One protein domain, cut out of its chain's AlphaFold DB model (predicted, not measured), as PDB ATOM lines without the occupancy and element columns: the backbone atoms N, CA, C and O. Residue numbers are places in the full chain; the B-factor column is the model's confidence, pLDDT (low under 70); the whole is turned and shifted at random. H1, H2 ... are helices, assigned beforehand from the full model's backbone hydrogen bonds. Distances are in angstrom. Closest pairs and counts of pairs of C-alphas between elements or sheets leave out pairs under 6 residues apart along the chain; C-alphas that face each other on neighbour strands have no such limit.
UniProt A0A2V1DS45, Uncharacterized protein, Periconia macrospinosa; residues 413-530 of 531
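What this domain is: This is residues 413 to 530 of the 531 residues of an uncharacterized protein of Periconia macrospinosa (UniProt A0A2V1DS45). Little regular structure: a mostly looped body has H2 and H3 packed about perpendicular in one part, with H1 at the other end of the long axis. Residues 413 to 443 run round the outside, residues 452 to 481 pass through the middle, and short H4 is near H2. The printed part has 118 residues, 43 of them in four named helices, H1 to H4 in order, all helix, with no named strand. It is compact, radius of gyration of the C-alphas 14.4 A, spanning 41 by 33 by 25 A.

Where its parts are: H1, residues 444 to 451, begins at C-alpha 444 (44.188, 13.946, 129.045). H2, residues 482 to 497, measures 21.7 A, and H3, residues 506 to 518, 18.2 A. H4, residues 524 to 529, ends at C-alpha 529 (35.540, -4.159, 101.429).

How they stand to each other: H3 touches H2 with residues 509 to 513 alone, at 81 degrees, about perpendicular; the closest C-alphas, of Asn 486 and Ile 512, are 6.3 A apart. H2 and H4 are near each other. H1 is apart from H2, H3 and H4. In H1, H2, H3 and H4 every O i to N i+4 pair is within hydrogen-bond range.

The domain as a whole: The C-alphas farthest apart, of Lys 442 and Asn 518, are 43.8 A apart. The printed part has no cut; the link H1 to H2 is long. No printed residue is under 70 in pLDDT.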
ATOM      1  N   PRO A 413      35.547  16.136  95.703       92.81
ATOM      2  CA  PRO A 413      34.465  16.145  96.677       92.81
ATOM      3  C   PRO A 413      33.497  17.301  96.414       92.81
ATOM      4  O   PRO A 413      33.891  18.406  96.047       92.81
ATOM      5  N   ILE A 414      32.199  17.048  96.566       94.06
ATOM      6  CA  ILE A 414      31.180  18.084  96.387       94.06
ATOM      7  C   ILE A 414      31.082  18.855  97.697       94.06
ATOM      8  O   ILE A 414      30.764  18.264  98.728       94.06
ATOM      9  N   TYR A 415      31.337  20.163  97.667       96.12
ATOM     10  CA  TYR A 415      31.151  20.999  98.849       96.12
ATOM     11  C   TYR A 415      29.669  21.110  99.192       96.12
ATOM     12  O   TYR A 415      28.871  21.615  98.395       96.12
ATOM     13  N   LEU A 416      29.311  20.698 100.405       95.00
ATOM     14  CA  LEU A 416      27.985  20.929 100.953       95.00
ATOM     15  C   LEU A 416      28.057  22.010 102.026       95.00
ATOM     16  O   LEU A 416      28.779  21.878 103.016       95.00
ATOM     17  N   LYS A 417      27.270  23.076 101.846       94.06
ATOM     18  CA  LYS A 417      27.170  24.144 102.841       94.06
ATOM     19  C   LYS A 417      26.609  23.564 104.133       94.06
ATOM     20  O   LYS A 417      25.444  23.174 104.191       94.06
ATOM     21  N   ALA A 418      27.449  23.528 105.151       88.75
ATOM     22  CA  ALA A 418      27.095  22.901 106.401       88.75
ATOM     23  C   ALA A 418      26.154  23.799 107.237       88.75
ATOM     24  O   ALA A 418      26.205  25.032 107.110       88.75
ATOM     25  N   PRO A 419      25.278  23.212 108.069       91.38
ATOM     26  CA  PRO A 419      24.366  23.968 108.923       91.38
ATOM     27  C   PRO A 419      25.137  24.884 109.877       91.38
ATOM     28  O   PRO A 419      26.233  24.545 110.326       91.38
ATOM     29  N   VAL A 420      24.587  26.059 110.181       91.06
ATOM     30  CA  VAL A 420      25.192  26.967 111.165       91.06
ATOM     31  C   VAL A 420      24.826  26.459 112.554       91.06
ATOM     32  O   VAL A 420      23.650  26.404 112.902       91.06
ATOM     33  N   LEU A 421      25.833  26.074 113.333       90.44
ATOM     34  CA  LEU A 421      25.656  25.682 114.727       90.44
ATOM     35  C   LEU A 421      25.657  26.916 115.629       90.44
ATOM     36  O   LEU A 421      26.433  27.844 115.401       90.44
ATOM     37  N   ASP A 422      24.837  26.890 116.680       92.25
ATOM     38  CA  ASP A 422      24.904  27.882 117.755       92.25
ATOM     39  C   ASP A 422      26.268  27.775 118.474       92.25
ATOM     40  O   ASP A 422      26.611  26.683 118.945       92.25
ATOM     41  N   PRO A 423      27.060  28.863 118.570       91.94
ATOM     42  CA  PRO A 423      28.315  28.877 119.319       91.94
ATOM     43  C   PRO A 423      28.166  28.542 120.809       91.94
ATOM     44  O   PRO A 423      29.133  28.103 121.422       91.94
ATOM     45  N   LEU A 424      26.982  28.759 121.392       93.88
ATOM     46  CA  LEU A 424      26.692  28.499 122.805       93.88
ATOM     47  C   LEU A 424      26.170  27.083 123.063       93.88
ATOM     48  O   LEU A 424      25.821  26.749 124.198       93.88
ATOM     49  N   ARG A 425      26.085  26.235 122.030       94.31
ATOM     50  CA  ARG A 425      25.626  24.859 122.219       94.31
ATOM     51  C   ARG A 425      26.586  24.091 123.138       94.31
ATOM     52  O   ARG A 425      27.799  24.292 123.062       94.31
ATOM     53  N   PRO A 426      26.081  23.117 123.910       94.81
ATOM     54  CA  PRO A 426      26.940  22.162 124.590       94.81
ATOM     55  C   PRO A 426      27.849  21.449 123.575       94.81
ATOM     56  O   PRO A 426      27.371  20.860 122.596       94.81
ATOM     57  N   ALA A 427      29.156  21.496 123.813       96.25
ATOM     58  CA  ALA A 427      30.179  20.795 123.047       96.25
ATOM     59  C   ALA A 427      31.123  20.069 124.010       96.25
ATOM     60  O   ALA A 427      31.209  20.431 125.180       96.25
ATOM     61  N   VAL A 428      31.812  19.035 123.522       96.94
ATOM     62  CA  VAL A 428      32.859  18.372 124.307       96.94
ATOM     63  C   VAL A 428      34.114  19.243 124.251       96.94
ATOM     64  O   VAL A 428      34.767  19.350 123.205       96.94
ATOM     65  N   ASP A 429      34.402  19.878 125.381       96.75
ATOM     66  CA  ASP A 429      35.524  20.784 125.624       96.75
ATOM     67  C   ASP A 429      36.467  20.229 126.710       96.75
ATOM     68  O   ASP A 429      36.225  19.165 127.280       96.75
ATOM     69  N   GLU A 430      37.548  20.954 127.002       97.69
ATOM     70  CA  GLU A 430      38.557  20.579 128.008       97.69
ATOM     71  C   GLU A 430      37.961  20.376 129.414       97.69
ATOM     72  O   GLU A 430      38.480  19.600 130.217       97.69
ATOM     73  N   HIS A 431      36.844  21.038 129.722       97.12
ATOM     74  CA  HIS A 431      36.213  20.995 131.041       97.12
ATOM     75  C   HIS A 431      35.156  19.899 131.173       97.12
ATOM     76  O   HIS A 431      34.847  19.480 132.290       97.12
ATOM     77  N   THR A 432      34.599  19.425 130.061       96.94
ATOM     78  CA  THR A 432      33.518  18.430 130.019       96.94
ATOM     79  C   THR A 432      33.972  17.073 129.493       96.94
ATOM     80  O   THR A 432      33.264  16.087 129.674       96.94
ATOM     81  N   ILE A 433      35.165  16.981 128.903       97.75
ATOM     82  CA  ILE A 433      35.752  15.756 128.345       97.75
ATOM     83  C   ILE A 433      35.666  14.532 129.264       97.75
ATOM     84  O   ILE A 433      35.336  13.435 128.812       97.75
ATOM     85  N   TRP A 434      35.911  14.714 130.562       97.00
ATOM     86  CA  TRP A 434      35.931  13.635 131.548       97.00
ATOM     87  C   TRP A 434      34.559  12.971 131.731       97.00
ATOM     88  O   TRP A 434      34.500  11.805 132.107       97.00
ATOM     89  N   LEU A 435      33.461  13.677 131.417       96.88
ATOM     90  CA  LEU A 435      32.101  13.122 131.425       96.88
ATOM     91  C   LEU A 435      31.860  12.144 130.267       96.88
ATOM     92  O   LEU A 435      30.928  11.343 130.324       96.88
ATOM     93  N   TYR A 436      32.658  12.242 129.201       97.19
ATOM     94  CA  TYR A 436      32.456  11.495 127.957       97.19
ATOM     95  C   TYR A 436      33.554  10.464 127.684       97.19
ATOM     96  O   TYR A 436      33.354   9.572 126.858       97.19
ATOM     97  N   SER A 437      34.687  10.540 128.384       97.81
ATOM     98  CA  SER A 437      35.728   9.513 128.341       97.81
ATOM     99  C   SER A 437      35.263   8.192 128.969       97.81
ATOM    100  O   SER A 437      34.316   8.140 129.753       97.81
ATOM    101  N   ALA A 438      35.905   7.086 128.602       97.69
ATOM    102  CA  ALA A 438      35.751   5.814 129.296       97.69
ATOM    103  C   ALA A 438      36.371   5.871 130.698       97.69
ATOM    104  O   ALA A 438      37.307   6.631 130.962       97.69
ATOM    105  N   ASP A 439      35.853   5.029 131.588       97.62
ATOM    106  CA  ASP A 439      36.413   4.876 132.922       97.62
ATOM    107  C   ASP A 439      37.850   4.347 132.829       97.62
ATOM    108  O   ASP A 439      38.156   3.447 132.046       97.62
ATOM    109  N   GLY A 440      38.744   4.911 133.641       96.88
ATOM    110  CA  GLY A 440      40.146   4.494 133.703       96.88
ATOM    111  C   GLY A 440      41.121   5.291 132.830       96.88
ATOM    112  O   GLY A 440      42.322   5.064 132.970       96.88
ATOM    113  N   CYS A 441      40.663   6.248 132.013       97.75
ATOM    114  CA  CYS A 441      41.546   7.176 131.290       97.75
ATOM    115  C   CYS A 441      42.312   8.086 132.271       97.75
ATOM    116  O   CYS A 441      41.726   8.940 132.954       97.75
ATOM    117  N   LYS A 442      43.634   7.909 132.351       97.50
ATOM    118  CA  LYS A 442      44.494   8.622 133.310       97.50
ATOM    119  C   LYS A 442      45.034   9.914 132.723       97.50
ATOM    120  O   LYS A 442      45.066  10.922 133.431       97.50
ATOM    121  N   THR A 443      45.449   9.881 131.462       98.00
ATOM    122  CA  THR A 443      45.998  11.048 130.767       98.00
ATOM    123  C   THR A 443      44.891  11.834 130.067       98.00
ATOM    124  O   THR A 443      43.797  11.326 129.819       98.00
ATOM    125  N   GLU A 444      45.139  13.111 129.785       97.31
ATOM    126  CA  GLU A 444      44.188  13.946 129.045       97.31
ATOM    127  C   GLU A 444      44.021  13.471 127.593       97.31
ATOM    128  O   GLU A 444      42.911  13.449 127.070       97.31
ATOM    129  N   GLU A 445      45.109  13.009 126.978       97.88
ATOM    130  CA  GLU A 445      45.131  12.432 125.631       97.88
ATOM    131  C   GLU A 445      44.235  11.189 125.545       97.88
ATOM    132  O   GLU A 445      43.347  11.135 124.696       97.88
ATOM    133  N   GLU A 446      44.364  10.252 126.495       98.00
ATOM    134  CA  GLU A 446      43.492   9.073 126.589       98.00
ATOM    135  C   GLU A 446      42.018   9.470 126.748       98.00
ATOM    136  O   GLU A 446      41.127   8.823 126.192       98.00
ATOM    137  N   ARG A 447      41.733  10.546 127.499       98.31
ATOM    138  CA  ARG A 447      40.360  11.051 127.645       98.31
ATOM    139  C   ARG A 447      39.832  11.608 126.330       98.31
ATOM    140  O   ARG A 447      38.670  11.356 126.024       98.31
ATOM    141  N   TRP A 448      40.651  12.319 125.552       98.12
ATOM    142  CA  TRP A 448      40.242  12.878 124.258       98.12
ATOM    143  C   TRP A 448      39.983  11.775 123.244       98.12
ATOM    144  O   TRP A 448      38.917  11.760 122.629       98.12
ATOM    145  N   GLU A 449      40.901  10.819 123.134       97.62
ATOM    146  CA  GLU A 449      40.745   9.650 122.268       97.62
ATOM    147  C   GLU A 449      39.497   8.844 122.637       97.62
ATOM    148  O   GLU A 449      38.721   8.451 121.768       97.62
ATOM    149  N   SER A 450      39.255   8.648 123.934       98.00
ATOM    150  CA  SER A 450      38.095   7.902 124.405       98.00
ATOM    151  C   SER A 450      36.775   8.656 124.203       98.00
ATOM    152  O   SER A 450      35.805   8.084 123.702       98.00
ATOM    153  N   ALA A 451      36.726   9.949 124.540       97.94
ATOM    154  CA  ALA A 451      35.528  10.779 124.401       97.94
ATOM    155  C   ALA A 451      35.138  11.003 122.931       97.94
ATOM    156  O   ALA A 451      33.949  11.056 122.593       97.94
ATOM    157  N   LEU A 452      36.128  11.108 122.042       97.88
ATOM    158  CA  LEU A 452      35.941  11.285 120.601       97.88
ATOM    159  C   LEU A 452      36.021   9.968 119.821       97.88
ATOM    160  O   LEU A 452      35.974   9.983 118.593       97.88
ATOM    161  N   SER A 453      36.070   8.818 120.496       98.12
ATOM    162  CA  SER A 453      36.048   7.533 119.805       98.12
ATOM    163  C   SER A 453      34.717   7.329 119.070       98.12
ATOM    164  O   SER A 453      33.629   7.466 119.647       98.12
ATOM    165  N   SER A 454      34.795   6.987 117.785       98.00
ATOM    166  CA  SER A 454      33.637   6.694 116.930       98.00
ATOM    167  C   SER A 454      32.824   5.486 117.415       98.00
ATOM    168  O   SER A 454      31.636   5.385 117.106       98.00
ATOM    169  N   THR A 455      33.425   4.612 118.230       97.38
ATOM    170  CA  THR A 455      32.806   3.389 118.766       97.38
ATOM    171  C   THR A 455      32.401   3.496 120.239       97.38
ATOM    172  O   THR A 455      31.658   2.645 120.720       97.38
ATOM    173  N   ARG A 456      32.797   4.561 120.957       96.38
ATOM    174  CA  ARG A 456      32.558   4.736 122.410       96.38
ATOM    175  C   ARG A 456      31.107   4.528 122.850       96.38
ATOM    176  O   ARG A 456      30.871   4.024 123.951       96.38
ATOM    177  N   PHE A 457      30.163   4.956 122.015       96.75
ATOM    178  CA  PHE A 457      28.724   4.933 122.290       96.75
ATOM    179  C   PHE A 457      27.963   3.915 121.429       96.75
ATOM    180  O   PHE A 457      26.738   3.970 121.379       96.75
ATOM    181  N   ASN A 458      28.669   2.986 120.765       96.69
ATOM    182  CA  ASN A 458      28.089   2.017 119.826       96.69
ATOM    183  C   ASN A 458      27.244   2.678 118.713       96.69
ATOM    184  O   ASN A 458      26.192   2.163 118.340       96.69
ATOM    185  N   GLY A 459      27.690   3.837 118.211       96.62
ATOM    186  CA  GLY A 459      27.001   4.619 117.182       96.62
ATOM    187  C   GLY A 459      26.857   6.105 117.543       96.62
ATOM    188  O   GLY A 459      27.546   6.583 118.455       96.62
ATOM    189  N   PRO A 460      25.973   6.842 116.840       97.56
ATOM    190  CA  PRO A 460      25.719   8.250 117.120       97.56
ATOM    191  C   PRO A 460      25.033   8.439 118.474       97.56
ATOM    192  O   PRO A 460      24.182   7.649 118.898       97.56
ATOM    193  N   ARG A 461      25.378   9.526 119.166       96.69
ATOM    194  CA  ARG A 461      24.724   9.886 120.426       96.69
ATOM    195  C   ARG A 461      23.294  10.365 120.186       96.69
ATOM    196  O   ARG A 461      23.054  11.235 119.363       96.69
ATOM    197  N   LYS A 462      22.360   9.889 121.015       95.56
ATOM    198  CA  LYS A 462      20.942  10.303 120.986       95.56
ATOM    199  C   LYS A 462      20.658  11.623 121.711       95.56
ATOM    200  O   LYS A 462      19.580  12.192 121.575       95.56
ATOM    201  N   HIS A 463      21.611  12.104 122.507       95.25
ATOM    202  CA  HIS A 463      21.440  13.273 123.367       95.25
ATOM    203  C   HIS A 463      22.671  14.175 123.311       95.25
ATOM    204  O   HIS A 463      23.795  13.701 123.121       95.25
ATOM    205  N   ALA A 464      22.453  15.469 123.540       95.06
ATOM    206  CA  ALA A 464      23.509  16.467 123.601       95.06
ATOM    207  C   ALA A 464      24.583  16.134 124.669       95.06
ATOM    208  O   ALA A 464      24.314  15.414 125.640       95.06
ATOM    209  N   PRO A 465      25.814  16.660 124.528       96.69
ATOM    210  CA  PRO A 465      26.362  17.399 123.385       96.69
ATOM    211  C   PRO A 465      26.638  16.510 122.162       96.69
ATOM    212  O   PRO A 465      27.381  15.535 122.246       96.69
ATOM    213  N   TYR A 466      26.093  16.861 121.000       97.25
ATOM    214  CA  TYR A 466      26.415  16.157 119.755       97.25
ATOM    215  C   TYR A 466      27.858  16.473 119.344       97.25
ATOM    216  O   TYR A 466      28.215  17.646 119.185       97.25
ATOM    217  N   ARG A 467      28.690  15.435 119.192       97.50
ATOM    218  CA  ARG A 467      30.106  15.591 118.828       97.50
ATOM    219  C   ARG A 467      30.232  16.016 117.368       97.50
ATOM    220  O   ARG A 467      29.385  15.672 116.544       97.50
ATOM    221  N   GLU A 468      31.269  16.774 117.033       97.56
ATOM    222  CA  GLU A 468      31.568  17.098 115.638       97.56
ATOM    223  C   GLU A 468      32.177  15.884 114.932       97.56
ATOM    224  O   GLU A 468      33.191  15.347 115.381       97.56
ATOM    225  N   LEU A 469      31.597  15.468 113.804       98.12
ATOM    226  CA  LEU A 469      31.980  14.220 113.131       98.12
ATOM    227  C   LEU A 469      33.439  14.230 112.659       98.12
ATOM    228  O   LEU A 469      34.115  13.209 112.736       98.12
ATOM    229  N   TYR A 470      33.956  15.390 112.239       98.06
ATOM    230  CA  TYR A 470      35.347  15.517 111.792       98.06
ATOM    231  C   TYR A 470      36.377  15.313 112.918       98.06
ATOM    232  O   TYR A 470      37.534  15.017 112.629       98.06
ATOM    233  N   ARG A 471      35.973  15.481 114.188       97.75
ATOM    234  CA  ARG A 471      36.838  15.290 115.365       97.75
ATOM    235  C   ARG A 471      36.858  13.848 115.858       97.75
ATOM    236  O   ARG A 471      37.692  13.524 116.696       97.75
ATOM    237  N   LEU A 472      35.931  13.009 115.397       98.25
ATOM    238  CA  LEU A 472      35.854  11.622 115.844       98.25
ATOM    239  C   LEU A 472      37.056  10.815 115.340       98.25
ATOM    240  O   LEU A 472      37.628  11.122 114.293       98.25
ATOM    241  N   THR A 473      37.436   9.760 116.059       98.19
ATOM    242  CA  THR A 473      38.463   8.817 115.586       98.19
ATOM    243  C   THR A 473      38.029   8.152 114.280       98.19
ATOM    244  O   THR A 473      36.835   8.086 113.974       98.19
ATOM    245  N   GLU A 474      38.982   7.673 113.474       98.12
ATOM    246  CA  GLU A 474      38.617   6.898 112.282       98.12
ATOM    247  C   GLU A 474      37.810   5.652 112.682       98.12
ATOM    248  O   GLU A 474      38.198   4.959 113.630       98.12
ATOM    249  N   PRO A 475      36.665   5.380 112.029       98.19
ATOM    250  CA  PRO A 475      35.984   4.097 112.160       98.19
ATOM    251  C   PRO A 475      36.885   2.943 111.699       98.19
ATOM    252  O   PRO A 475      37.804   3.149 110.905       98.19
ATOM    253  N   ASP A 476      36.598   1.719 112.154       97.56
ATOM    254  CA  ASP A 476      37.292   0.519 111.666       97.56
ATOM    255  C   ASP A 476      37.197   0.449 110.132       97.56
ATOM    256  O   ASP A 476      36.135   0.678 109.556       97.56
ATOM    257  N   VAL A 477      38.302   0.122 109.462       97.06
ATOM    258  CA  VAL A 477      38.386  -0.025 107.999       97.06
ATOM    259  C   VAL A 477      37.363  -1.039 107.471       97.06
ATOM    260  O   VAL A 477      36.904  -0.922 106.342       97.06
ATOM    261  N   LYS A 478      36.975  -2.028 108.283       96.44
ATOM    262  CA  LYS A 478      35.946  -3.017 107.922       96.44
ATOM    263  C   LYS A 478      34.516  -2.551 108.195       96.44
ATOM    264  O   LYS A 478      33.581  -3.202 107.737       96.44
ATOM    265  N   ASP A 479      34.336  -1.481 108.964       97.50
ATOM    266  CA  ASP A 479      33.020  -0.934 109.270       97.50
ATOM    267  C   ASP A 479      32.545  -0.064 108.106       97.50
ATOM    268  O   ASP A 479      33.048   1.036 107.864       97.50
ATOM    269  N   THR A 480      31.566  -0.582 107.375       97.31
ATOM    270  CA  THR A 480      30.916   0.076 106.239       97.31
ATOM    271  C   THR A 480      29.487   0.499 106.553       97.31
ATOM    272  O   THR A 480      28.691   0.758 105.651       97.31
ATOM    273  N   SER A 481      29.143   0.581 107.842       97.56
ATOM    274  CA  SER A 481      27.851   1.094 108.281       97.56
ATOM    275  C   SER A 481      27.630   2.543 107.833       97.56
ATOM    276  O   SER A 481      28.575   3.321 107.667       97.56
ATOM    277  N   ASP A 482      26.358   2.943 107.704       97.69
ATOM    278  CA  ASP A 482      25.987   4.332 107.388       97.69
ATOM    279  C   ASP A 482      26.620   5.334 108.376       97.69
ATOM    280  O   ASP A 482      26.998   6.436 107.985       97.69
ATOM    281  N   TRP A 483      26.807   4.931 109.639       98.19
ATOM    282  CA  TRP A 483      27.499   5.716 110.662       98.19
ATOM    283  C   TRP A 483      28.975   5.957 110.327       98.19
ATOM    284  O   TRP A 483      29.408   7.112 110.269       98.19
ATOM    285  N   ALA A 484      29.736   4.887 110.080       98.19
ATOM    286  CA  ALA A 484      31.156   4.977 109.751       98.19
ATOM    287  C   ALA A 484      31.382   5.824 108.495       98.19
ATOM    288  O   ALA A 484      32.224   6.723 108.459       98.19
ATOM    289  N   GLU A 485      30.560   5.598 107.481       98.25
ATOM    290  CA  GLU A 485      30.650   6.332 106.236       98.25
ATOM    291  C   GLU A 485      30.281   7.821 106.368       98.25
ATOM    292  O   GLU A 485      30.892   8.667 105.714       98.25
ATOM    293  N   ASN A 486      29.320   8.176 107.230       98.38
ATOM    294  CA  ASN A 486      28.993   9.578 107.505       98.38
ATOM    295  C   ASN A 486      30.152  10.308 108.198       98.38
ATOM    296  O   ASN A 486      30.403  11.477 107.893       98.38
ATOM    297  N   ILE A 487      30.894   9.623 109.076       98.44
ATOM    298  CA  ILE A 487      32.123  10.165 109.675       98.44
ATOM    299  C   ILE A 487      33.175  10.412 108.592       98.44
ATOM    300  O   ILE A 487      33.704  11.522 108.506       98.44
ATOM    301  N   ARG A 488      33.452   9.414 107.741       98.12
ATOM    302  CA  ARG A 488      34.437   9.535 106.650       98.12
ATOM    303  C   ARG A 488      34.085  10.674 105.694       98.12
ATOM    304  O   ARG A 488      34.942  11.491 105.363       98.12
ATOM    305  N   TRP A 489      32.810  10.789 105.318       97.88
ATOM    306  CA  TRP A 489      32.325  11.888 104.483       97.88
ATOM    307  C   TRP A 489      32.535  13.251 105.152       97.88
ATOM    308  O   TRP A 489      33.058  14.178 104.533       97.88
ATOM    309  N   ALA A 490      32.184  13.384 106.436       98.00
ATOM    310  CA  ALA A 490      32.353  14.640 107.160       98.00
ATOM    311  C   ALA A 490      33.832  15.036 107.302       98.00
ATOM    312  O   ALA A 490      34.165  16.219 107.218       98.00
ATOM    313  N   LYS A 491      34.729  14.058 107.466       98.00
ATOM    314  CA  LYS A 491      36.180  14.279 107.478       98.00
ATOM    315  C   LYS A 491      36.725  14.713 106.126       98.00
ATOM    316  O   LYS A 491      37.545  15.626 106.086       98.00
ATOM    317  N   GLU A 492      36.241  14.135 105.029       96.94
ATOM    318  CA  GLU A 492      36.588  14.598 103.683       96.94
ATOM    319  C   GLU A 492      36.152  16.059 103.479       96.94
ATOM    320  O   GLU A 492      36.953  16.887 103.051       96.94
ATOM    321  N   GLN A 493      34.929  16.422 103.886       97.44
ATOM    322  CA  GLN A 493      34.469  17.816 103.828       97.44
ATOM    323  C   GLN A 493      35.313  18.763 104.690       97.44
ATOM    324  O   GLN A 493      35.523  19.920 104.325       97.44
ATOM    325  N   TYR A 494      35.784  18.299 105.847       97.38
ATOM    326  CA  TYR A 494      36.684  19.078 106.689       97.38
ATOM    327  C   TYR A 494      38.058  19.261 106.038       97.38
ATOM    328  O   TYR A 494      38.573  20.378 106.020       97.38
ATOM    329  N   ARG A 495      38.629  18.196 105.467       96.75
ATOM    330  CA  ARG A 495      39.935  18.219 104.800       96.75
ATOM    331  C   ARG A 495      39.941  19.140 103.580       96.75
ATOM    332  O   ARG A 495      40.845  19.958 103.460       96.75
ATOM    333  N   GLU A 496      38.930  19.036 102.717       96.31
ATOM    334  CA  GLU A 496      38.882  19.804 101.466       96.31
ATOM    335  C   GLU A 496      38.326  21.224 101.643       96.31
ATOM    336  O   GLU A 496      38.763  22.154 100.966       96.31
ATOM    337  N   PHE A 497      37.356  21.416 102.546       96.75
ATOM    338  CA  PHE A 497      36.595  22.671 102.644       96.75
ATOM    339  C   PHE A 497      36.621  23.327 104.026       96.75
ATOM    340  O   PHE A 497      36.038  24.397 104.205       96.75
ATOM    341  N   GLY A 498      37.255  22.712 105.027       96.69
ATOM    342  CA  GLY A 498      37.286  23.239 106.394       96.69
ATOM    343  C   GLY A 498      35.927  23.207 107.103       96.69
ATOM    344  O   GLY A 498      35.707  23.978 108.039       96.69
ATOM    345  N   SER A 499      34.999  22.347 106.670       96.62
ATOM    346  CA  SER A 499      33.662  22.248 107.265       96.62
ATOM    347  C   SER A 499      33.696  21.630 108.669       96.62
ATOM    348  O   SER A 499      34.012  20.454 108.830       96.62
ATOM    349  N   LYS A 500      33.354  22.420 109.698       96.56
ATOM    350  CA  LYS A 500      33.409  22.018 111.121       96.56
ATOM    351  C   LYS A 500      32.048  21.751 111.766       96.56
ATOM    352  O   LYS A 500      31.994  21.457 112.957       96.56
ATOM    353  N   THR A 501      30.947  21.914 111.036       95.88
ATOM    354  CA  THR A 501      29.611  21.992 111.654       95.88
ATOM    355  C   THR A 501      28.752  20.738 111.495       95.88
ATOM    356  O   THR A 501      27.640  20.683 112.013       95.88
ATOM    357  N   TRP A 502      29.266  19.696 110.843       97.81
ATOM    358  CA  TRP A 502      28.614  18.388 110.836       97.81
ATOM    359  C   TRP A 502      28.785  17.708 112.196       97.81
ATOM    360  O   TRP A 502      29.906  17.552 112.687       97.81
ATOM    361  N   THR A 503      27.675  17.309 112.809       97.75
ATOM    362  CA  THR A 503      27.638  16.712 114.155       97.75
ATOM    363  C   THR A 503      26.835  15.417 114.162       97.75
ATOM    364  O   THR A 503      26.188  15.081 113.177       97.75
ATOM    365  N   GLU A 504      26.839  14.719 115.295       97.69
ATOM    366  CA  GLU A 504      26.015  13.527 115.560       97.69
ATOM    367  C   GLU A 504      24.501  13.778 115.609       97.69
ATOM    368  O   GLU A 504      23.748  12.867 115.927       97.69
ATOM    369  N   TYR A 505      24.044  15.003 115.357       96.44
ATOM    370  CA  TYR A 505      22.622  15.312 115.360       96.44
ATOM    371  C   TYR A 505      21.903  14.546 114.238       96.44
ATOM    372  O   TYR A 505      22.366  14.566 113.098       96.44
ATOM    373  N   ASP A 506      20.768  13.908 114.536       96.06
ATOM    374  CA  ASP A 506      20.080  12.998 113.601       96.06
ATOM    375  C   ASP A 506      19.806  13.645 112.235       96.06
ATOM    376  O   ASP A 506      20.095  13.054 111.195       96.06
ATOM    377  N   TYR A 507      19.368  14.908 112.227       95.56
ATOM    378  CA  TYR A 507      19.144  15.668 110.993       95.56
ATOM    379  C   TYR A 507      20.417  15.824 110.142       95.56
ATOM    380  O   TYR A 507      20.367  15.765 108.909       95.56
ATOM    381  N   HIS A 508      21.578  16.016 110.777       97.25
ATOM    382  CA  HIS A 508      22.858  16.102 110.075       97.25
ATOM    383  C   HIS A 508      23.221  14.762 109.447       97.25
ATOM    384  O   HIS A 508      23.585  14.723 108.275       97.25
ATOM    385  N   LEU A 509      23.078  13.671 110.198       97.56
ATOM    386  CA  LEU A 509      23.374  12.325 109.713       97.56
ATOM    387  C   LEU A 509      22.472  11.942 108.539       97.56
ATOM    388  O   LEU A 509      22.976  11.481 107.519       97.56
ATOM    389  N   GLU A 510      21.170  12.204 108.634       96.62
ATOM    390  CA  GLU A 510      20.223  11.946 107.547       96.62
ATOM    391  C   GLU A 510      20.542  12.782 106.299       96.62
ATOM    392  O   GLU A 510      20.555  12.259 105.184       96.62
ATOM    393  N   THR A 511      20.892  14.061 106.480       96.38
ATOM    394  CA  THR A 511      21.304  14.941 105.375       96.38
ATOM    395  C   THR A 511      22.551  14.408 104.670       96.38
ATOM    396  O   THR A 511      22.586  14.355 103.438       96.38
ATOM    397  N   ILE A 512      23.564  13.983 105.432       97.56
ATOM    398  CA  ILE A 512      24.791  13.394 104.883       97.56
ATOM    399  C   ILE A 512      24.461  12.107 104.125       97.56
ATOM    400  O   ILE A 512      24.867  11.959 102.972       97.56
ATOM    401  N   THR A 513      23.680  11.206 104.725       97.38
ATOM    402  CA  THR A 513      23.260   9.948 104.097       97.38
ATOM    403  C   THR A 513      22.521  10.199 102.782       97.38
ATOM    404  O   THR A 513      22.833   9.575 101.765       97.38
ATOM    405  N   GLN A 514      21.577  11.145 102.754       96.25
ATOM    406  CA  GLN A 514      20.826  11.481 101.547       96.25
ATOM    407  C   GLN A 514      21.737  12.023 100.443       96.25
ATOM    408  O   GLN A 514      21.600  11.643  99.280       96.25
ATOM    409  N   VAL A 515      22.681  12.899 100.793       96.00
ATOM    410  CA  VAL A 515      23.643  13.463  99.839       96.00
ATOM    411  C   VAL A 515      24.532  12.365  99.281       96.00
ATOM    412  O   VAL A 515      24.659  12.268  98.064       96.00
ATOM    413  N   ARG A 516      25.063  11.491 100.142       96.81
ATOM    414  CA  ARG A 516      25.897  10.367  99.718       96.81
ATOM    415  C   ARG A 516      25.173   9.456  98.736       96.81
ATOM    416  O   ARG A 516      25.720   9.158  97.679       96.81
ATOM    417  N   ARG A 517      23.923   9.086  99.030       94.75
ATOM    418  CA  ARG A 517      23.085   8.286  98.121       94.75
ATOM    419  C   ARG A 517      22.840   9.008  96.796       94.75
ATOM    420  O   ARG A 517      23.027   8.422  95.737       94.75
ATOM    421  N   ASN A 518      22.499  10.296  96.833       94.44
ATOM    422  CA  ASN A 518      22.220  11.080  95.625       94.44
ATOM    423  C   ASN A 518      23.449  11.262  94.722       94.44
ATOM    424  O   ASN A 518      23.307  11.379  93.505       94.44
ATOM    425  N   THR A 519      24.646  11.329  95.305       93.31
ATOM    426  CA  THR A 519      25.899  11.527  94.566       93.31
ATOM    427  C   THR A 519      26.652  10.224  94.314       93.31
ATOM    428  O   THR A 519      27.759  10.280  93.786       93.31
ATOM    429  N   ASN A 520      26.093   9.073  94.712       92.69
ATOM    430  CA  ASN A 520      26.787   7.781  94.758       92.69
ATOM    431  C   ASN A 520      28.159   7.879  95.444       92.69
ATOM    432  O   ASN A 520      29.148   7.291  95.007       92.69
ATOM    433  N   TRP A 521      28.232   8.682  96.506       94.56
ATOM    434  CA  TRP A 521      29.421   8.756  97.334       94.56
ATOM    435  C   TRP A 521      29.447   7.535  98.248       94.56
ATOM    436  O   TRP A 521      28.518   7.283  99.016       94.56
ATOM    437  N   VAL A 522      30.555   6.821  98.189       94.69
ATOM    438  CA  VAL A 522      30.963   5.695  99.041       94.69
ATOM    439  C   VAL A 522      32.388   6.016  99.492       94.69
ATOM    440  O   VAL A 522      32.982   6.847  98.814       94.69
ATOM    441  N   SER A 523      32.936   5.496 100.592       95.56
ATOM    442  CA  SER A 523      34.355   5.681 100.977       95.56
ATOM    443  C   SER A 523      35.318   4.718 100.259       95.56
ATOM    444  O   SER A 523      34.886   3.743  99.644       95.56
ATOM    445  N   GLU A 524      36.630   4.958 100.352       93.38
ATOM    446  CA  GLU A 524      37.648   4.026  99.838       93.38
ATOM    447  C   GLU A 524      37.637   2.697 100.605       93.38
ATOM    448  O   GLU A 524      37.812   1.629 100.022       93.38
ATOM    449  N   GLU A 525      37.393   2.746 101.913       94.12
ATOM    450  CA  GLU A 525      37.292   1.581 102.785       94.12
ATOM    451  C   GLU A 525      36.113   0.692 102.396       94.12
ATOM    452  O   GLU A 525      36.260  -0.528 102.296       94.12
ATOM    453  N   ALA A 526      34.962   1.299 102.095       94.06
ATOM    454  CA  ALA A 526      33.802   0.571 101.605       94.06
ATOM    455  C   ALA A 526      34.082  -0.086 100.242       94.06
ATOM    456  O   ALA A 526      33.823  -1.282 100.090       94.06
ATOM    457  N   LEU A 527      34.728   0.615  99.304       91.00
ATOM    458  CA  LEU A 527      35.148   0.021  98.025       91.00
ATOM    459  C   LEU A 527      36.134  -1.146  98.215       91.00
ATOM    460  O   LEU A 527      35.994  -2.194  97.585       91.00
ATOM    461  N   ASN A 528      37.106  -1.003  99.120       88.38
ATOM    462  CA  ASN A 528      38.079  -2.054  99.436       88.38
ATOM    463  C   ASN A 528      37.437  -3.272 100.117       88.38
ATOM    464  O   ASN A 528      37.936  -4.390  99.978       88.38
ATOM    465  N   SER A 529      36.328  -3.074 100.835       89.19
ATOM    466  CA  SER A 529      35.540  -4.159 101.429       89.19
ATOM    467  C   SER A 529      34.671  -4.921 100.414       89.19
ATOM    468  O   SER A 529      34.168  -5.998 100.737       89.19
ATOM    469  N   GLY A 530      34.528  -4.397  99.188       85.25
ATOM    470  CA  GLY A 530      33.739  -4.992  98.108       85.25
ATOM    471  C   GLY A 530      32.289  -4.504  98.008       85.25
ATOM    472  O   GLY A 530      31.473  -5.232  97.439       85.25
TER     473      GLY A 530